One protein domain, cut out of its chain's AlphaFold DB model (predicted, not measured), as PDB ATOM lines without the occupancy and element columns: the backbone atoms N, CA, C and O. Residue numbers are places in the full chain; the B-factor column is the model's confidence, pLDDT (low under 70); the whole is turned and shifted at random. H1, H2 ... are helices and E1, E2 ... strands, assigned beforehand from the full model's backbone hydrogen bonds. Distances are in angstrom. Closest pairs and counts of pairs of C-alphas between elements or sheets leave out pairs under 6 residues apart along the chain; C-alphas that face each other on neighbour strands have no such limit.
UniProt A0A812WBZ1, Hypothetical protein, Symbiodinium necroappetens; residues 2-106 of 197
ATOM      1  N   PRO A   2     -54.540   2.375  70.460       60.75
ATOM      2  CA  PRO A   2     -53.284   2.896  71.039       60.75
ATOM      3  C   PRO A   2     -52.006   2.263  70.448       60.75
ATOM      4  O   PRO A   2     -50.952   2.887  70.425       60.75
ATOM      5  N   ALA A   3     -52.097   1.052  69.889       61.16
ATOM      6  CA  ALA A   3     -50.940   0.345  69.337       61.16
ATOM      7  C   ALA A   3     -50.304   1.043  68.117       61.16
ATOM      8  O   ALA A   3     -49.083   1.056  68.000       61.16
ATOM      9  N   ILE A   4     -51.107   1.646  67.231       65.38
ATOM     10  CA  ILE A   4     -50.598   2.363  66.045       65.38
ATOM     11  C   ILE A   4     -49.828   3.619  66.467       65.38
ATOM     12  O   ILE A   4     -48.775   3.914  65.907       65.38
ATOM     13  N   PHE A   5     -50.308   4.313  67.502       69.25
ATOM     14  CA  PHE A   5     -49.622   5.471  68.069       69.25
ATOM     15  C   PHE A   5     -48.242   5.088  68.615       69.25
ATOM     16  O   PHE A   5     -47.240   5.709  68.270       69.25
ATOM     17  N   SER A   6     -48.164   4.002  69.392       72.00
ATOM     18  CA  SER A   6     -46.890   3.506  69.923       72.00
ATOM     19  C   SER A   6     -45.912   3.081  68.822       72.00
ATOM     20  O   SER A   6     -44.713   3.319  68.953       72.00
ATOM     21  N   VAL A   7     -46.403   2.500  67.719       73.31
ATOM     22  CA  VAL A   7     -45.566   2.161  66.553       73.31
ATOM     23  C   VAL A   7     -45.003   3.420  65.887       73.31
ATOM     24  O   VAL A   7     -43.827   3.436  65.535       73.31
ATOM     25  N   ALA A   8     -45.800   4.483  65.758       73.19
ATOM     26  CA  ALA A   8     -45.347   5.751  65.185       73.19
ATOM     27  C   ALA A   8     -44.341   6.491  66.090       73.19
ATOM     28  O   ALA A   8     -43.429   7.151  65.595       73.19
ATOM     29  N   LEU A   9     -44.481   6.357  67.412       78.06
ATOM     30  CA  LEU A   9     -43.629   7.020  68.403       78.06
ATOM     31  C   LEU A   9     -42.272   6.320  68.600       78.06
ATOM     32  O   LEU A   9     -41.267   6.967  68.902       78.06
ATOM     33  N   ALA A  10     -42.222   4.998  68.413       78.50
ATOM     34  CA  ALA A  10     -41.046   4.183  68.713       78.50
ATOM     35  C   ALA A  10     -39.744   4.623  68.003       78.50
ATOM     36  O   ALA A  10     -38.710   4.649  68.676       78.50
ATOM     37  N   PRO A  11     -39.733   5.008  66.707       78.25
ATOM     38  CA  PRO A  11     -38.520   5.496  66.048       78.25
ATOM     39  C   PRO A  11     -37.988   6.797  66.661       78.25
ATOM     40  O   PRO A  11     -36.784   6.920  66.869       78.25
ATOM     41  N   ALA A  12     -38.875   7.738  67.006       81.88
ATOM     42  CA  ALA A  12     -38.493   9.008  67.623       81.88
ATOM     43  C   ALA A  12     -37.875   8.796  69.013       81.88
ATOM     44  O   ALA A  12     -36.828   9.362  69.324       81.88
ATOM     45  N   LEU A  13     -38.467   7.914  69.826       80.44
ATOM     46  CA  LEU A  13     -37.906   7.539  71.127       80.44
ATOM     47  C   LEU A  13     -36.570   6.805  70.987       80.44
ATOM     48  O   LEU A  13     -35.671   7.006  71.800       80.44
ATOM     49  N   HIS A  14     -36.421   5.958  69.966       80.12
ATOM     50  CA  HIS A  14     -35.162   5.269  69.712       80.12
ATOM     51  C   HIS A  14     -34.041   6.252  69.370       80.12
ATOM     52  O   HIS A  14     -32.963   6.141  69.945       80.12
ATOM     53  N   ASP A  15     -34.309   7.225  68.495       80.94
ATOM     54  CA  ASP A  15     -33.342   8.252  68.098       80.94
ATOM     55  C   ASP A  15     -32.971   9.175  69.270       80.94
ATOM     56  O   ASP A  15     -31.799   9.511  69.439       80.94
ATOM     57  N   LEU A  16     -33.937   9.513  70.131       80.31
ATOM     58  CA  LEU A  16     -33.685  10.267  71.362       80.31
ATOM     59  C   LEU A  16     -32.767   9.495  72.329       80.31
ATOM     60  O   LEU A  16     -31.902  10.081  72.977       80.31
ATOM     61  N   LEU A  17     -32.920   8.170  72.390       72.25
ATOM     62  CA  LEU A  17     -32.149   7.264  73.246       72.25
ATOM     63  C   LEU A  17     -30.786   6.841  72.665       72.25
ATOM     64  O   LEU A  17     -30.122   5.992  73.264       72.25
ATOM     65  N   ARG A  18     -30.328   7.409  71.540       72.88
ATOM     66  CA  ARG A  18     -28.980   7.129  70.999       72.88
ATOM     67  C   ARG A  18     -27.859   7.918  71.678       72.88
ATOM     68  O   ARG A  18     -26.716   7.478  71.620       72.88
ATOM     69  N   GLU A  19     -28.179   9.035  72.327       64.38
ATOM     70  CA  GLU A  19     -27.217   9.904  73.029       64.38
ATOM     71  C   GLU A  19     -27.547  10.209  74.516       64.38
ATOM     72  O   GLU A  19     -27.178  11.279  75.003       64.38
ATOM     73  N   PRO A  20     -28.242   9.350  75.290       61.22
ATOM     74  CA  PRO A  20     -28.463   9.644  76.694       61.22
ATOM     75  C   PRO A  20     -27.156   9.469  77.468       61.22
ATOM     76  O   PRO A  20     -26.439   8.476  77.317       61.22
ATOM     77  N   SER A  21     -26.868  10.434  78.337       61.88
ATOM     78  CA  SER A  21     -25.864  10.248  79.384       61.88
ATOM     79  C   SER A  21     -26.338   9.159  80.348       61.88
ATOM     80  O   SER A  21     -27.531   8.876  80.456       61.88
ATOM     81  N   SER A  22     -25.413   8.557  81.093       59.88
ATOM     82  CA  SER A  22     -25.690   7.486  82.064       59.88
ATOM     83  C   SER A  22     -26.705   7.867  83.154       59.88
ATOM     84  O   SER A  22     -27.220   6.991  83.847       59.88
ATOM     85  N   THR A  23     -27.010   9.157  83.300       66.12
ATOM     86  CA  THR A  23     -27.952   9.717  84.275       66.12
ATOM     87  C   THR A  23     -29.341  10.017  83.704       66.12
ATOM     88  O   THR A  23     -30.197  10.494  84.443       66.12
ATOM     89  N   GLU A  24     -29.581   9.777  82.413       74.44
ATOM     90  CA  GLU A  24     -30.828  10.145  81.733       74.44
ATOM     91  C   GLU A  24     -31.687   8.927  81.420       74.44
ATOM     92  O   GLU A  24     -31.191   7.876  81.006       74.44
ATOM     93  N   GLN A  25     -32.999   9.064  81.598       71.62
ATOM     94  CA  GLN A  25     -33.949   8.002  81.293       71.62
ATOM     95  C   GLN A  25     -35.169   8.566  80.577       71.62
ATOM     96  O   GLN A  25     -35.762   9.548  81.016       71.62
ATOM     97  N   VAL A  26     -35.572   7.902  79.496       73.44
ATOM     98  CA  VAL A  26     -36.846   8.158  78.823       73.44
ATOM     99  C   VAL A  26     -37.726   6.932  79.014       73.44
ATOM    100  O   VAL A  26     -37.340   5.817  78.653       73.44
ATOM    101  N   LEU A  27     -38.896   7.134  79.610       72.62
ATOM    102  CA  LEU A  27     -39.911   6.111  79.837       72.62
ATOM    103  C   LEU A  27     -41.126   6.462  78.983       72.62
ATOM    104  O   LEU A  27     -41.487   7.628  78.883       72.62
ATOM    105  N   ALA A  28     -41.763   5.471  78.373       73.56
ATOM    106  CA  ALA A  28     -42.966   5.693  77.583       73.56
ATOM    107  C   ALA A  28     -44.012   4.628  77.902       73.56
ATOM    108  O   ALA A  28     -43.686   3.440  77.988       73.56
ATOM    109  N   TYR A  29     -45.258   5.062  78.057       73.81
ATOM    110  CA  TYR A  29     -46.426   4.215  78.231       73.81
ATOM    111  C   TYR A  29     -47.539   4.732  77.318       73.81
ATOM    112  O   TYR A  29     -48.122   5.779  77.563       73.81
ATOM    113  N   PHE A  30     -47.802   4.004  76.231       77.19
ATOM    114  CA  PHE A  30     -48.678   4.444  75.142       77.19
ATOM    115  C   PHE A  30     -48.315   5.821  74.570       77.19
ATOM    116  O   PHE A  30     -47.344   5.913  73.816       77.19
ATOM    117  N   ASP A  31     -49.124   6.838  74.857       73.00
ATOM    118  CA  ASP A  31     -48.957   8.226  74.445       73.00
ATOM    119  C   ASP A  31     -48.235   9.086  75.487       73.00
ATOM    120  O   ASP A  31     -47.732  10.156  75.146       73.00
ATOM    121  N   ASP A  32     -48.111   8.594  76.720       75.38
ATOM    122  CA  ASP A  32     -47.406   9.281  77.790       75.38
ATOM    123  C   ASP A  32     -45.899   9.011  77.705       75.38
ATOM    124  O   ASP A  32     -45.440   7.864  77.691       75.38
ATOM    125  N   VAL A  33     -45.109  10.087  77.677       76.75
ATOM    126  CA  VAL A  33     -43.642  10.042  77.677       76.75
ATOM    127  C   VAL A  33     -43.115  10.826  78.870       76.75
ATOM    128  O   VAL A  33     -43.474  11.982  79.079       76.75
ATOM    129  N   TYR A  34     -42.217  10.202  79.625       79.81
ATOM    130  CA  TYR A  34     -41.534  10.783  80.772       79.81
ATOM    131  C   TYR A  34     -40.044  10.881  80.477       79.81
ATOM    132  O   TYR A  34     -39.417   9.900  80.073       79.81
ATOM    133  N   ILE A  35     -39.473  12.057  80.719       78.75
ATOM    134  CA  ILE A  35     -38.040  12.313  80.595       78.75
ATOM    135  C   ILE A  35     -37.506  12.622  81.991       78.75
ATOM    136  O   ILE A  35     -37.931  13.581  82.631       78.75
ATOM    137  N   LEU A  36     -36.572  11.802  82.460       79.38
ATOM    138  CA  LEU A  36     -35.807  12.014  83.682       79.38
ATOM    139  C   LEU A  36     -34.408  12.468  83.273       79.38
ATOM    140  O   LEU A  36     -33.659  11.702  82.665       79.38
ATOM    141  N   ALA A  37     -34.071  13.716  83.578       75.75
ATOM    142  CA  ALA A  37     -32.796  14.322  83.217       75.75
ATOM    143  C   ALA A  37     -32.407  15.407  84.225       75.75
ATOM    144  O   ALA A  37     -33.209  15.793  85.080       75.75
ATOM    145  N   SER A  38     -31.174  15.909  84.120       74.12
ATOM    146  CA  SER A  38     -30.766  17.085  84.886       74.12
ATOM    147  C   SER A  38     -31.548  18.331  84.431       74.12
ATOM    148  O   SER A  38     -31.973  18.395  83.270       74.12
ATOM    149  N   PRO A  39     -31.730  19.335  85.313       70.25
ATOM    150  CA  PRO A  39     -32.484  20.552  85.000       70.25
ATOM    151  C   PRO A  39     -32.016  21.252  83.717       70.25
ATOM    152  O   PRO A  39     -32.840  21.660  82.907       70.25
ATOM    153  N   ASP A  40     -30.703  21.294  83.483       72.88
ATOM    154  CA  ASP A  40     -30.108  21.954  82.312       72.88
ATOM    155  C   ASP A  40     -30.379  21.208  80.999       72.88
ATOM    156  O   ASP A  40     -30.315  21.779  79.912       72.88
ATOM    157  N   ARG A  41     -30.679  19.906  81.080       76.19
ATOM    158  CA  ARG A  41     -30.841  19.032  79.913       76.19
ATOM    159  C   ARG A  41     -32.295  18.747  79.566       76.19
ATOM    160  O   ARG A  41     -32.568  18.360  78.432       76.19
ATOM    161  N   VAL A  42     -33.231  18.968  80.493       77.38
ATOM    162  CA  VAL A  42     -34.652  18.646  80.280       77.38
ATOM    163  C   VAL A  42     -35.244  19.398  79.086       77.38
ATOM    164  O   VAL A  42     -35.948  18.795  78.280       77.38
ATOM    165  N   ALA A  43     -34.898  20.677  78.909       77.56
ATOM    166  CA  ALA A  43     -35.405  21.477  77.797       77.56
ATOM    167  C   ALA A  43     -34.830  21.041  76.449       77.56
ATOM    168  O   ALA A  43     -35.561  20.936  75.466       77.56
ATOM    169  N   LEU A  44     -33.536  20.710  76.418       81.94
ATOM    170  CA  LEU A  44     -32.879  20.189  75.225       81.94
ATOM    171  C   LEU A  44     -33.489  18.849  74.795       81.94
ATOM    172  O   LEU A  44     -33.772  18.646  73.614       81.94
ATOM    173  N   LEU A  45     -33.726  17.940  75.745       81.00
ATOM    174  CA  LEU A  45     -34.358  16.653  75.458       81.00
ATOM    175  C   LEU A  45     -35.822  16.805  75.039       81.00
ATOM    176  O   LEU A  45     -36.258  16.086  74.144       81.00
ATOM    177  N   TYR A  46     -36.562  17.737  75.644       81.88
ATOM    178  CA  TYR A  46     -37.935  18.040  75.245       81.88
ATOM    179  C   TYR A  46     -38.001  18.557  73.804       81.88
ATOM    180  O   TYR A  46     -38.732  17.993  72.995       81.88
ATOM    181  N   GLY A  47     -37.202  19.574  73.463       82.19
ATOM    182  CA  GLY A  47     -37.172  20.130  72.107       82.19
ATOM    183  C   GLY A  47     -36.762  19.082  71.071       82.19
ATOM    184  O   GLY A  47     -37.423  18.913  70.049       82.19
ATOM    185  N   ARG A  48     -35.743  18.272  71.386       84.75
ATOM    186  CA  ARG A  48     -35.322  17.162  70.521       84.75
ATOM    187  C   ARG A  48     -36.419  16.108  70.356       84.75
ATOM    188  O   ARG A  48     -36.591  15.586  69.256       84.75
ATOM    189  N   LEU A  49     -37.154  15.778  71.420       84.25
ATOM    190  CA  LEU A  49     -38.295  14.868  71.336       84.25
ATOM    191  C   LEU A  49     -39.378  15.445  70.419       84.25
ATOM    192  O   LEU A  49     -39.887  14.719  69.568       84.25
ATOM    193  N   GLU A  50     -39.708  16.729  70.558       84.38
ATOM    194  CA  GLU A  50     -40.697  17.391  69.708       84.38
ATOM    195  C   GLU A  50     -40.302  17.329  68.225       84.38
ATOM    196  O   GLU A  50     -41.104  16.897  67.390       84.38
ATOM    197  N   ASP A  51     -39.052  17.671  67.905       85.25
ATOM    198  CA  ASP A  51     -38.530  17.626  66.539       85.25
ATOM    199  C   ASP A  51     -38.579  16.213  65.954       85.25
ATOM    200  O   ASP A  51     -39.050  16.010  64.831       85.25
ATOM    201  N   LEU A  52     -38.132  15.210  66.716       83.81
ATOM    202  CA  LEU A  52     -38.116  13.817  66.270       83.81
ATOM    203  C   LEU A  52     -39.532  13.272  66.059       83.81
ATOM    204  O   LEU A  52     -39.793  12.603  65.056       83.81
ATOM    205  N   ILE A  53     -40.465  13.577  66.963       83.69
ATOM    206  CA  ILE A  53     -41.871  13.183  66.822       83.69
ATOM    207  C   ILE A  53     -42.486  13.850  65.586       83.69
ATOM    208  O   ILE A  53     -43.176  13.187  64.803       83.69
ATOM    209  N   TRP A  54     -42.210  15.134  65.361       85.31
ATOM    210  CA  TRP A  54     -42.706  15.843  64.188       85.31
ATOM    211  C   TRP A  54     -42.139  15.261  62.888       85.31
ATOM    212  O   TRP A  54     -42.886  15.020  61.939       85.31
ATOM    213  N   GLN A  55     -40.837  14.985  62.837       85.12
ATOM    214  CA  GLN A  55     -40.177  14.429  61.655       85.12
ATOM    215  C   GLN A  55     -40.657  13.012  61.318       85.12
ATOM    216  O   GLN A  55     -40.836  12.694  60.142       85.12
ATOM    217  N   ARG A  56     -40.862  12.158  62.331       80.31
ATOM    218  CA  ARG A  56     -41.163  10.727  62.147       80.31
ATOM    219  C   ARG A  56     -42.654  10.418  62.059       80.31
ATOM    220  O   ARG A  56     -43.037   9.540  61.293       80.31
ATOM    221  N   ALA A  57     -43.476  11.116  62.837       78.06
ATOM    222  CA  ALA A  57     -44.895  10.805  62.996       78.06
ATOM    223  C   ALA A  57     -45.825  11.970  62.628       78.06
ATOM    224  O   ALA A  57     -47.036  11.771  62.575       78.06
ATOM    225  N   ARG A  58     -45.287  13.175  62.363       83.62
ATOM    226  CA  ARG A  58     -46.073  14.406  62.128       83.62
ATOM    227  C   ARG A  58     -47.038  14.723  63.276       83.62
ATOM    228  O   ARG A  58     -48.099  15.305  63.066       83.62
ATOM    229  N   LEU A  59     -46.652  14.353  64.495       81.56
ATOM    230  CA  LEU A  59     -47.406  14.625  65.716       81.56
ATOM    231  C   LEU A  59     -46.793  15.814  66.465       81.56
ATOM    232  O   LEU A  59     -45.613  16.123  66.303       81.56
ATOM    233  N   ARG A  60     -47.605  16.479  67.286       80.50
ATOM    234  CA  ARG A  60     -47.178  17.559  68.185       80.50
ATOM    235  C   ARG A  60     -47.388  17.137  69.630       80.50
ATOM    236  O   ARG A  60     -48.373  16.463  69.936       80.50
ATOM    237  N   LEU A  61     -46.475  17.546  70.507       76.94
ATOM    238  CA  LEU A  61     -46.642  17.356  71.942       76.94
ATOM    239  C   LEU A  61     -47.793  18.227  72.449       76.94
ATOM    240  O   LEU A  61     -48.005  19.352  71.997       76.94
ATOM    241  N   ASN A  62     -48.557  17.697  73.398       76.38
ATOM    242  CA  ASN A  62     -49.643  18.448  74.003       76.38
ATOM    243  C   ASN A  62     -49.087  19.335  75.129       76.38
ATOM    244  O   ASN A  62     -48.907  18.876  76.260       76.38
ATOM    245  N   ALA A  63     -48.847  20.614  74.825       69.31
ATOM    246  CA  ALA A  63     -48.351  21.597  75.792       69.31
ATOM    247  C   ALA A  63     -49.244  21.694  77.045       69.31
ATOM    248  O   ALA A  63     -48.739  21.717  78.163       69.31
ATOM    249  N   SER A  64     -50.572  21.609  76.889       66.25
ATOM    250  CA  SER A  64     -51.514  21.694  78.018       66.25
ATOM    251  C   SER A  64     -51.420  20.523  79.005       66.25
ATOM    252  O   SER A  64     -51.813  20.664  80.164       66.25
ATOM    253  N   LYS A  65     -50.865  19.382  78.571       71.00
ATOM    254  CA  LYS A  65     -50.599  18.192  79.398       71.00
ATOM    255  C   LYS A  65     -49.133  18.049  79.804       71.00
ATOM    256  O   LYS A  65     -48.813  17.200  80.628       71.00
ATOM    257  N   THR A  66     -48.248  18.862  79.235       72.94
ATOM    258  CA  THR A  66     -46.821  18.812  79.551       72.94
ATOM    259  C   THR A  66     -46.611  19.346  80.959       72.94
ATOM    260  O   THR A  66     -47.146  20.394  81.320       72.94
ATOM    261  N   ARG A  67     -45.868  18.603  81.775       75.12
ATOM    262  CA  ARG A  67     -45.567  18.959  83.161       75.12
ATOM    263  C   ARG A  67     -44.090  18.722  83.438       75.12
ATOM    264  O   ARG A  67     -43.540  17.708  83.016       75.12
ATOM    265  N   VAL A  68     -43.468  19.651  84.154       75.31
ATOM    266  CA  VAL A  68     -42.076  19.593  84.593       75.31
ATOM    267  C   VAL A  68     -42.037  19.742  86.105       75.31
ATOM    268  O   VAL A  68     -42.679  20.616  86.691       75.31
ATOM    269  N   TRP A  69     -41.257  18.872  86.732       74.31
ATOM    270  CA  TRP A  69     -41.085  18.813  88.172       74.31
ATOM    271  C   TRP A  69     -39.625  18.524  88.502       74.31
ATOM    272  O   TRP A  69     -38.961  17.773  87.787       74.31
ATOM    273  N   ASN A  70     -39.135  19.081  89.607       71.44
ATOM    274  CA  ASN A  70     -37.891  18.634  90.217       71.44
ATOM    275  C   ASN A  70     -38.025  18.566  91.742       71.44
ATOM    276  O   ASN A  70     -38.845  19.257  92.346       71.44
ATOM    277  N   ALA A  71     -37.193  17.731  92.363       63.75
ATOM    278  CA  ALA A  71     -37.203  17.534  93.812       63.75
ATOM    279  C   ALA A  71     -36.733  18.769  94.597       63.75
ATOM    280  O   ALA A  71     -37.055  18.898  95.774       63.75
ATOM    281  N   ALA A  72     -35.985  19.670  93.951       65.06
ATOM    282  CA  ALA A  72     -35.502  20.902  94.563       65.06
ATOM    283  C   ALA A  72     -36.615  21.948  94.757       65.06
ATOM    284  O   ALA A  72     -36.431  22.887  95.524       65.06
ATOM    285  N   GLY A  73     -37.750  21.812  94.061       65.69
ATOM    286  CA  GLY A  73     -38.827  22.802  94.067       65.69
ATOM    287  C   GLY A  73     -38.430  24.147  93.451       65.69
ATOM    288  O   GLY A  73     -39.098  25.151  93.679       65.69
ATOM    289  N   VAL A  74     -37.344  24.174  92.674       67.75
ATOM    290  CA  VAL A  74     -36.810  25.378  92.026       67.75
ATOM    291  C   VAL A  74     -37.113  25.300  90.540       67.75
ATOM    292  O   VAL A  74     -36.765  24.312  89.904       67.75
ATOM    293  N   LEU A  75     -37.729  26.331  89.969       68.69
ATOM    294  CA  LEU A  75     -37.975  26.401  88.530       68.69
ATOM    295  C   LEU A  75     -36.635  26.380  87.768       68.69
ATOM    296  O   LEU A  75     -35.822  27.275  87.984       68.69
ATOM    297  N   PRO A  76     -36.382  25.400  86.883       68.50
ATOM    298  CA  PRO A  76     -35.199  25.441  86.031       68.50
ATOM    299  C   PRO A  76     -35.289  26.593  85.026       68.50
ATOM    300  O   PRO A  76     -36.330  26.758  84.386       68.50
ATOM    301  N   ASP A  77     -34.185  27.309  84.806       70.50
ATOM    302  CA  ASP A  77     -34.100  28.456  83.880       70.50
ATOM    303  C   ASP A  77     -34.552  28.129  82.446       70.50
ATOM    304  O   ASP A  77     -34.997  28.997  81.695       70.50
ATOM    305  N   ALA A  78     -34.463  26.857  82.061       67.50
ATOM    306  CA  ALA A  78     -34.833  26.384  80.736       67.50
ATOM    307  C   ALA A  78     -36.346  26.117  80.563       67.50
ATOM    308  O   ALA A  78     -36.816  25.996  79.435       67.50
ATOM    309  N   VAL A  79     -37.133  26.029  81.645       64.81
ATOM    310  CA  VAL A  79     -38.574  25.694  81.598       64.81
ATOM    311  C   VAL A  79     -39.468  26.843  81.108       64.81
ATOM    312  O   VAL A  79     -40.346  26.560  80.293       64.81
ATOM    313  N   PRO A  80     -39.251  28.121  81.486       62.19
ATOM    314  CA  PRO A  80     -40.005  29.250  80.925       62.19
ATOM    315  C   PRO A  80     -39.947  29.350  79.394       62.19
ATOM    316  O   PRO A  80     -40.838  29.922  78.775       62.19
ATOM    317  N   GLN A  81     -38.903  28.786  78.778       63.22
ATOM    318  CA  GLN A  81     -38.710  28.770  77.325       63.22
ATOM    319  C   GLN A  81     -39.520  27.662  76.631       63.22
ATOM    320  O   GLN A  81     -39.818  27.777  75.447       63.22
ATOM    321  N   LEU A  82     -39.884  26.597  77.358       60.81
ATOM    322  CA  LEU A  82     -40.642  25.450  76.837       60.81
ATOM    323  C   LEU A  82     -42.140  25.734  76.748       60.81
ATOM    324  O   LEU A  82     -42.818  25.247  75.848       60.81
ATOM    325  N   ALA A  83     -42.658  26.514  77.693       56.56
ATOM    326  CA  ALA A  83     -44.013  27.028  77.655       56.56
ATOM    327  C   ALA A  83     -44.083  28.287  78.531       56.56
ATOM    328  O   ALA A  83     -43.871  28.188  79.740       56.56
ATOM    329  N   PRO A  84     -44.397  29.459  77.956       55.59
ATOM    330  CA  PRO A  84     -44.557  30.688  78.731       55.59
ATOM    331  C   PRO A  84     -45.776  30.648  79.670       55.59
ATOM    332  O   PRO A  84     -45.859  31.449  80.598       55.59
ATOM    333  N   ASP A  85     -46.697  29.699  79.467       56.53
ATOM    334  CA  ASP A  85     -47.815  29.455  80.373       56.53
ATOM    335  C   ASP A  85     -47.358  28.686  81.623       56.53
ATOM    336  O   ASP A  85     -46.843  27.566  81.559       56.53
ATOM    337  N   SER A  86     -47.625  29.273  82.792       56.75
ATOM    338  CA  SER A  86     -47.237  28.797  84.131       56.75
ATOM    339  C   SER A  86     -47.714  27.383  84.498       56.75
ATOM    340  O   SER A  86     -47.249  26.819  85.484       56.75
ATOM    341  N   ALA A  87     -48.604  26.780  83.705       63.66
ATOM    342  CA  ALA A  87     -49.178  25.459  83.953       63.66
ATOM    343  C   ALA A  87     -48.216  24.282  83.689       63.66
ATOM    344  O   ALA A  87     -48.530  23.149  84.061       63.66
ATOM    345  N   VAL A  88     -47.070  24.517  83.036       68.12
ATOM    346  CA  VAL A  88     -46.071  23.464  82.776       68.12
ATOM    347  C   VAL A  88     -45.197  23.194  83.998       68.12
ATOM    348  O   VAL A  88     -44.824  22.046  84.232       68.12
ATOM    349  N   TRP A  89     -44.911  24.198  84.824       72.25
ATOM    350  CA  TRP A  89     -44.179  24.003  86.072       72.25
ATOM    351  C   TRP A  89     -45.122  23.587  87.202       72.25
ATOM    352  O   TRP A  89     -46.070  24.290  87.532       72.25
ATOM    353  N   VAL A  90     -44.834  22.448  87.826       69.31
ATOM    354  CA  VAL A  90     -45.633  21.896  88.934       69.31
ATOM    355  C   VAL A  90     -44.777  21.553  90.153       69.31
ATOM    356  O   VAL A  90     -45.223  20.869  91.063       69.31
ATOM    357  N   GLY A  91     -43.520  21.988  90.202       63.91
ATOM    358  CA  GLY A  91     -42.649  21.776  91.364       63.91
ATOM    359  C   GLY A  91     -42.754  22.841  92.451       63.91
ATOM    360  O   GLY A  91     -42.017  22.747  93.423       63.91
ATOM    361  N   ASP A  92     -43.636  23.833  92.313       67.62
ATOM    362  CA  ASP A  92     -43.741  24.935  93.271       67.62
ATOM    363  C   ASP A  92     -44.168  24.432  94.672       67.62
ATOM    364  O   ASP A  92     -45.278  23.903  94.831       67.62
ATOM    365  N   PRO A  93     -43.319  24.587  95.708       65.12
ATOM    366  CA  PRO A  93     -43.651  24.194  97.073       65.12
ATOM    367  C   PRO A  93     -44.785  25.027  97.692       65.12
ATOM    368  O   PRO A  93     -45.320  24.617  98.722       65.12
ATOM    369  N   ALA A  94     -45.183  26.153  97.089       66.88
ATOM    370  CA  ALA A  94     -46.346  26.933  97.506       66.88
ATOM    371  C   ALA A  94     -47.687  26.302  97.081       66.88
ATOM    372  O   ALA A  94     -48.719  26.607  97.679       66.88
ATOM    373  N   LEU A  95     -47.695  25.399  96.093       64.38
ATOM    374  CA  LEU A  95     -48.903  24.689  95.654       64.38
ATOM    375  C   LEU A  95     -49.273  23.560  96.624       64.38
ATOM    376  O   LEU A  95     -48.414  23.058  97.350       64.38
ATOM    377  N   ILE A  96     -50.534  23.117  96.641       61.22
ATOM    378  CA  ILE A  96     -50.941  21.938  97.432       61.22
ATOM    379  C   ILE A  96     -50.298  20.657  96.866       61.22
ATOM    380  O   ILE A  96     -50.062  20.597  95.657       61.22
ATOM    381  N   PRO A  97     -50.012  19.622  97.682       58.72
ATOM    382  CA  PRO A  97     -49.348  18.393  97.228       58.72
ATOM    383  C   PRO A  97     -49.978  17.729  95.995       58.72
ATOM    384  O   PRO A  97     -49.257  17.194  95.161       58.72
ATOM    385  N   GLU A  98     -51.296  17.816  95.832       57.12
ATOM    386  CA  GLU A  98     -52.056  17.258  94.706       57.12
ATOM    387  C   GLU A  98     -51.837  18.023  93.392       57.12
ATOM    388  O   GLU A  98     -52.077  17.491  92.310       57.12
ATOM    389  N   GLN A  99     -51.389  19.275  93.494       58.16
ATOM    390  CA  GLN A  99     -50.992  20.139  92.383       58.16
ATOM    391  C   GLN A  99     -49.471  20.127  92.167       58.16
ATOM    392  O   GLN A  99     -48.992  20.680  91.176       58.16
ATOM    393  N   ARG A 100     -48.712  19.475  93.063       59.75
ATOM    394  CA  ARG A 100     -47.275  19.253  92.899       59.75
ATOM    395  C   ARG A 100     -47.046  18.073  91.955       59.75
ATOM    396  O   ARG A 100     -47.736  17.062  92.015       59.75
ATOM    397  N   GLY A 101     -46.064  18.209  91.073       52.22
ATOM    398  CA  GLY A 101     -45.835  17.439  89.843       52.22
ATOM    399  C   GLY A 101     -45.528  15.945  89.925       52.22
ATOM    400  O   GLY A 101     -44.899  15.418  89.013       52.22
ATOM    401  N   LEU A 102     -45.990  15.250  90.959       44.47
ATOM    402  CA  LEU A 102     -46.000  13.795  91.038       44.47
ATOM    403  C   LEU A 102     -47.406  13.294  91.392       44.47
ATOM    404  O   LEU A 102     -47.605  12.575  92.368       44.47
ATOM    405  N   GLN A 103     -48.384  13.565  90.523       41.94
ATOM    406  CA  GLN A 103     -49.405  12.545  90.285       41.94
ATOM    407  C   GLN A 103     -48.717  11.424  89.512       41.94
ATOM    408  O   GLN A 103     -48.681  11.419  88.283       41.94
ATOM    409  N   TYR A 104     -48.091  10.505  90.252       36.62
ATOM    410  CA  TYR A 104     -47.627   9.241  89.704       36.62
ATOM    411  C   TYR A 104     -48.729   8.687  88.799       36.62
ATOM    412  O   TYR A 104     -49.868   8.509  89.236       36.62
ATOM    413  N   ALA A 105     -48.382   8.388  87.550       33.19
ATOM    414  CA  ALA A 105     -49.228   7.681  86.596       33.19
ATOM    415  C   ALA A 105     -49.405   6.199  86.971       33.19
ATOM    416  O   ALA A 105     -49.341   5.296  86.147       33.19
ATOM    417  N   LEU A 106     -49.649   5.956  88.252       30.72
ATOM    418  CA  LEU A 106     -50.383   4.828  88.770       30.72
ATOM    419  C   LEU A 106     -51.556   5.463  89.497       30.72
ATOM    420  O   LEU A 106     -51.450   5.842  90.662       30.72
TER     421      LEU A 106
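Overview. This is residues 2 to 106 of the 197 residues of the protein "Hypothetical protein" of Symbiodinium necroappetens (UniProt A0A812WBZ1). Two helices, H1 and H2, meet at a steep tilt, and a small strand hairpin, E1 and E2, sits beside them. Residues 58 to 106, a long looping stretch with no named element, lead away from H1, with residues 90 to 100 at the far end. The 105 printed residues run H1, E1, E2, H2, mixed in class, with under half in named elements. The whole is compact, radius of gyration of the C-alphas 13.9 A, spanning 39 by 28 by 25 A.

Along the chain. Find C-alpha 2 at (-53.284, 2.896, 71.039); H1 runs to residue 16, 20.9 A. E1 is residues 25 to 29, 13.4 A, and E2 32 to 36, 13.3 A. H2, residues 39 to 57, 27.1 A, ends at (-44.895, 10.805, 62.996).

Arrangement. H1 and H2 touch, closest C-alphas Ala 12 and Leu 52, 5.0 A. In the antiparallel hairpin, look at N 27 and O 34, 2.9 A. O i to N i+4 pairs are within hydrogen-bond range in 9 of 11 for H1, 13 of 15 for H2.

Size, cuts and confidence. The printed part has no cut; confidence is low at residues 90 to 106, among others.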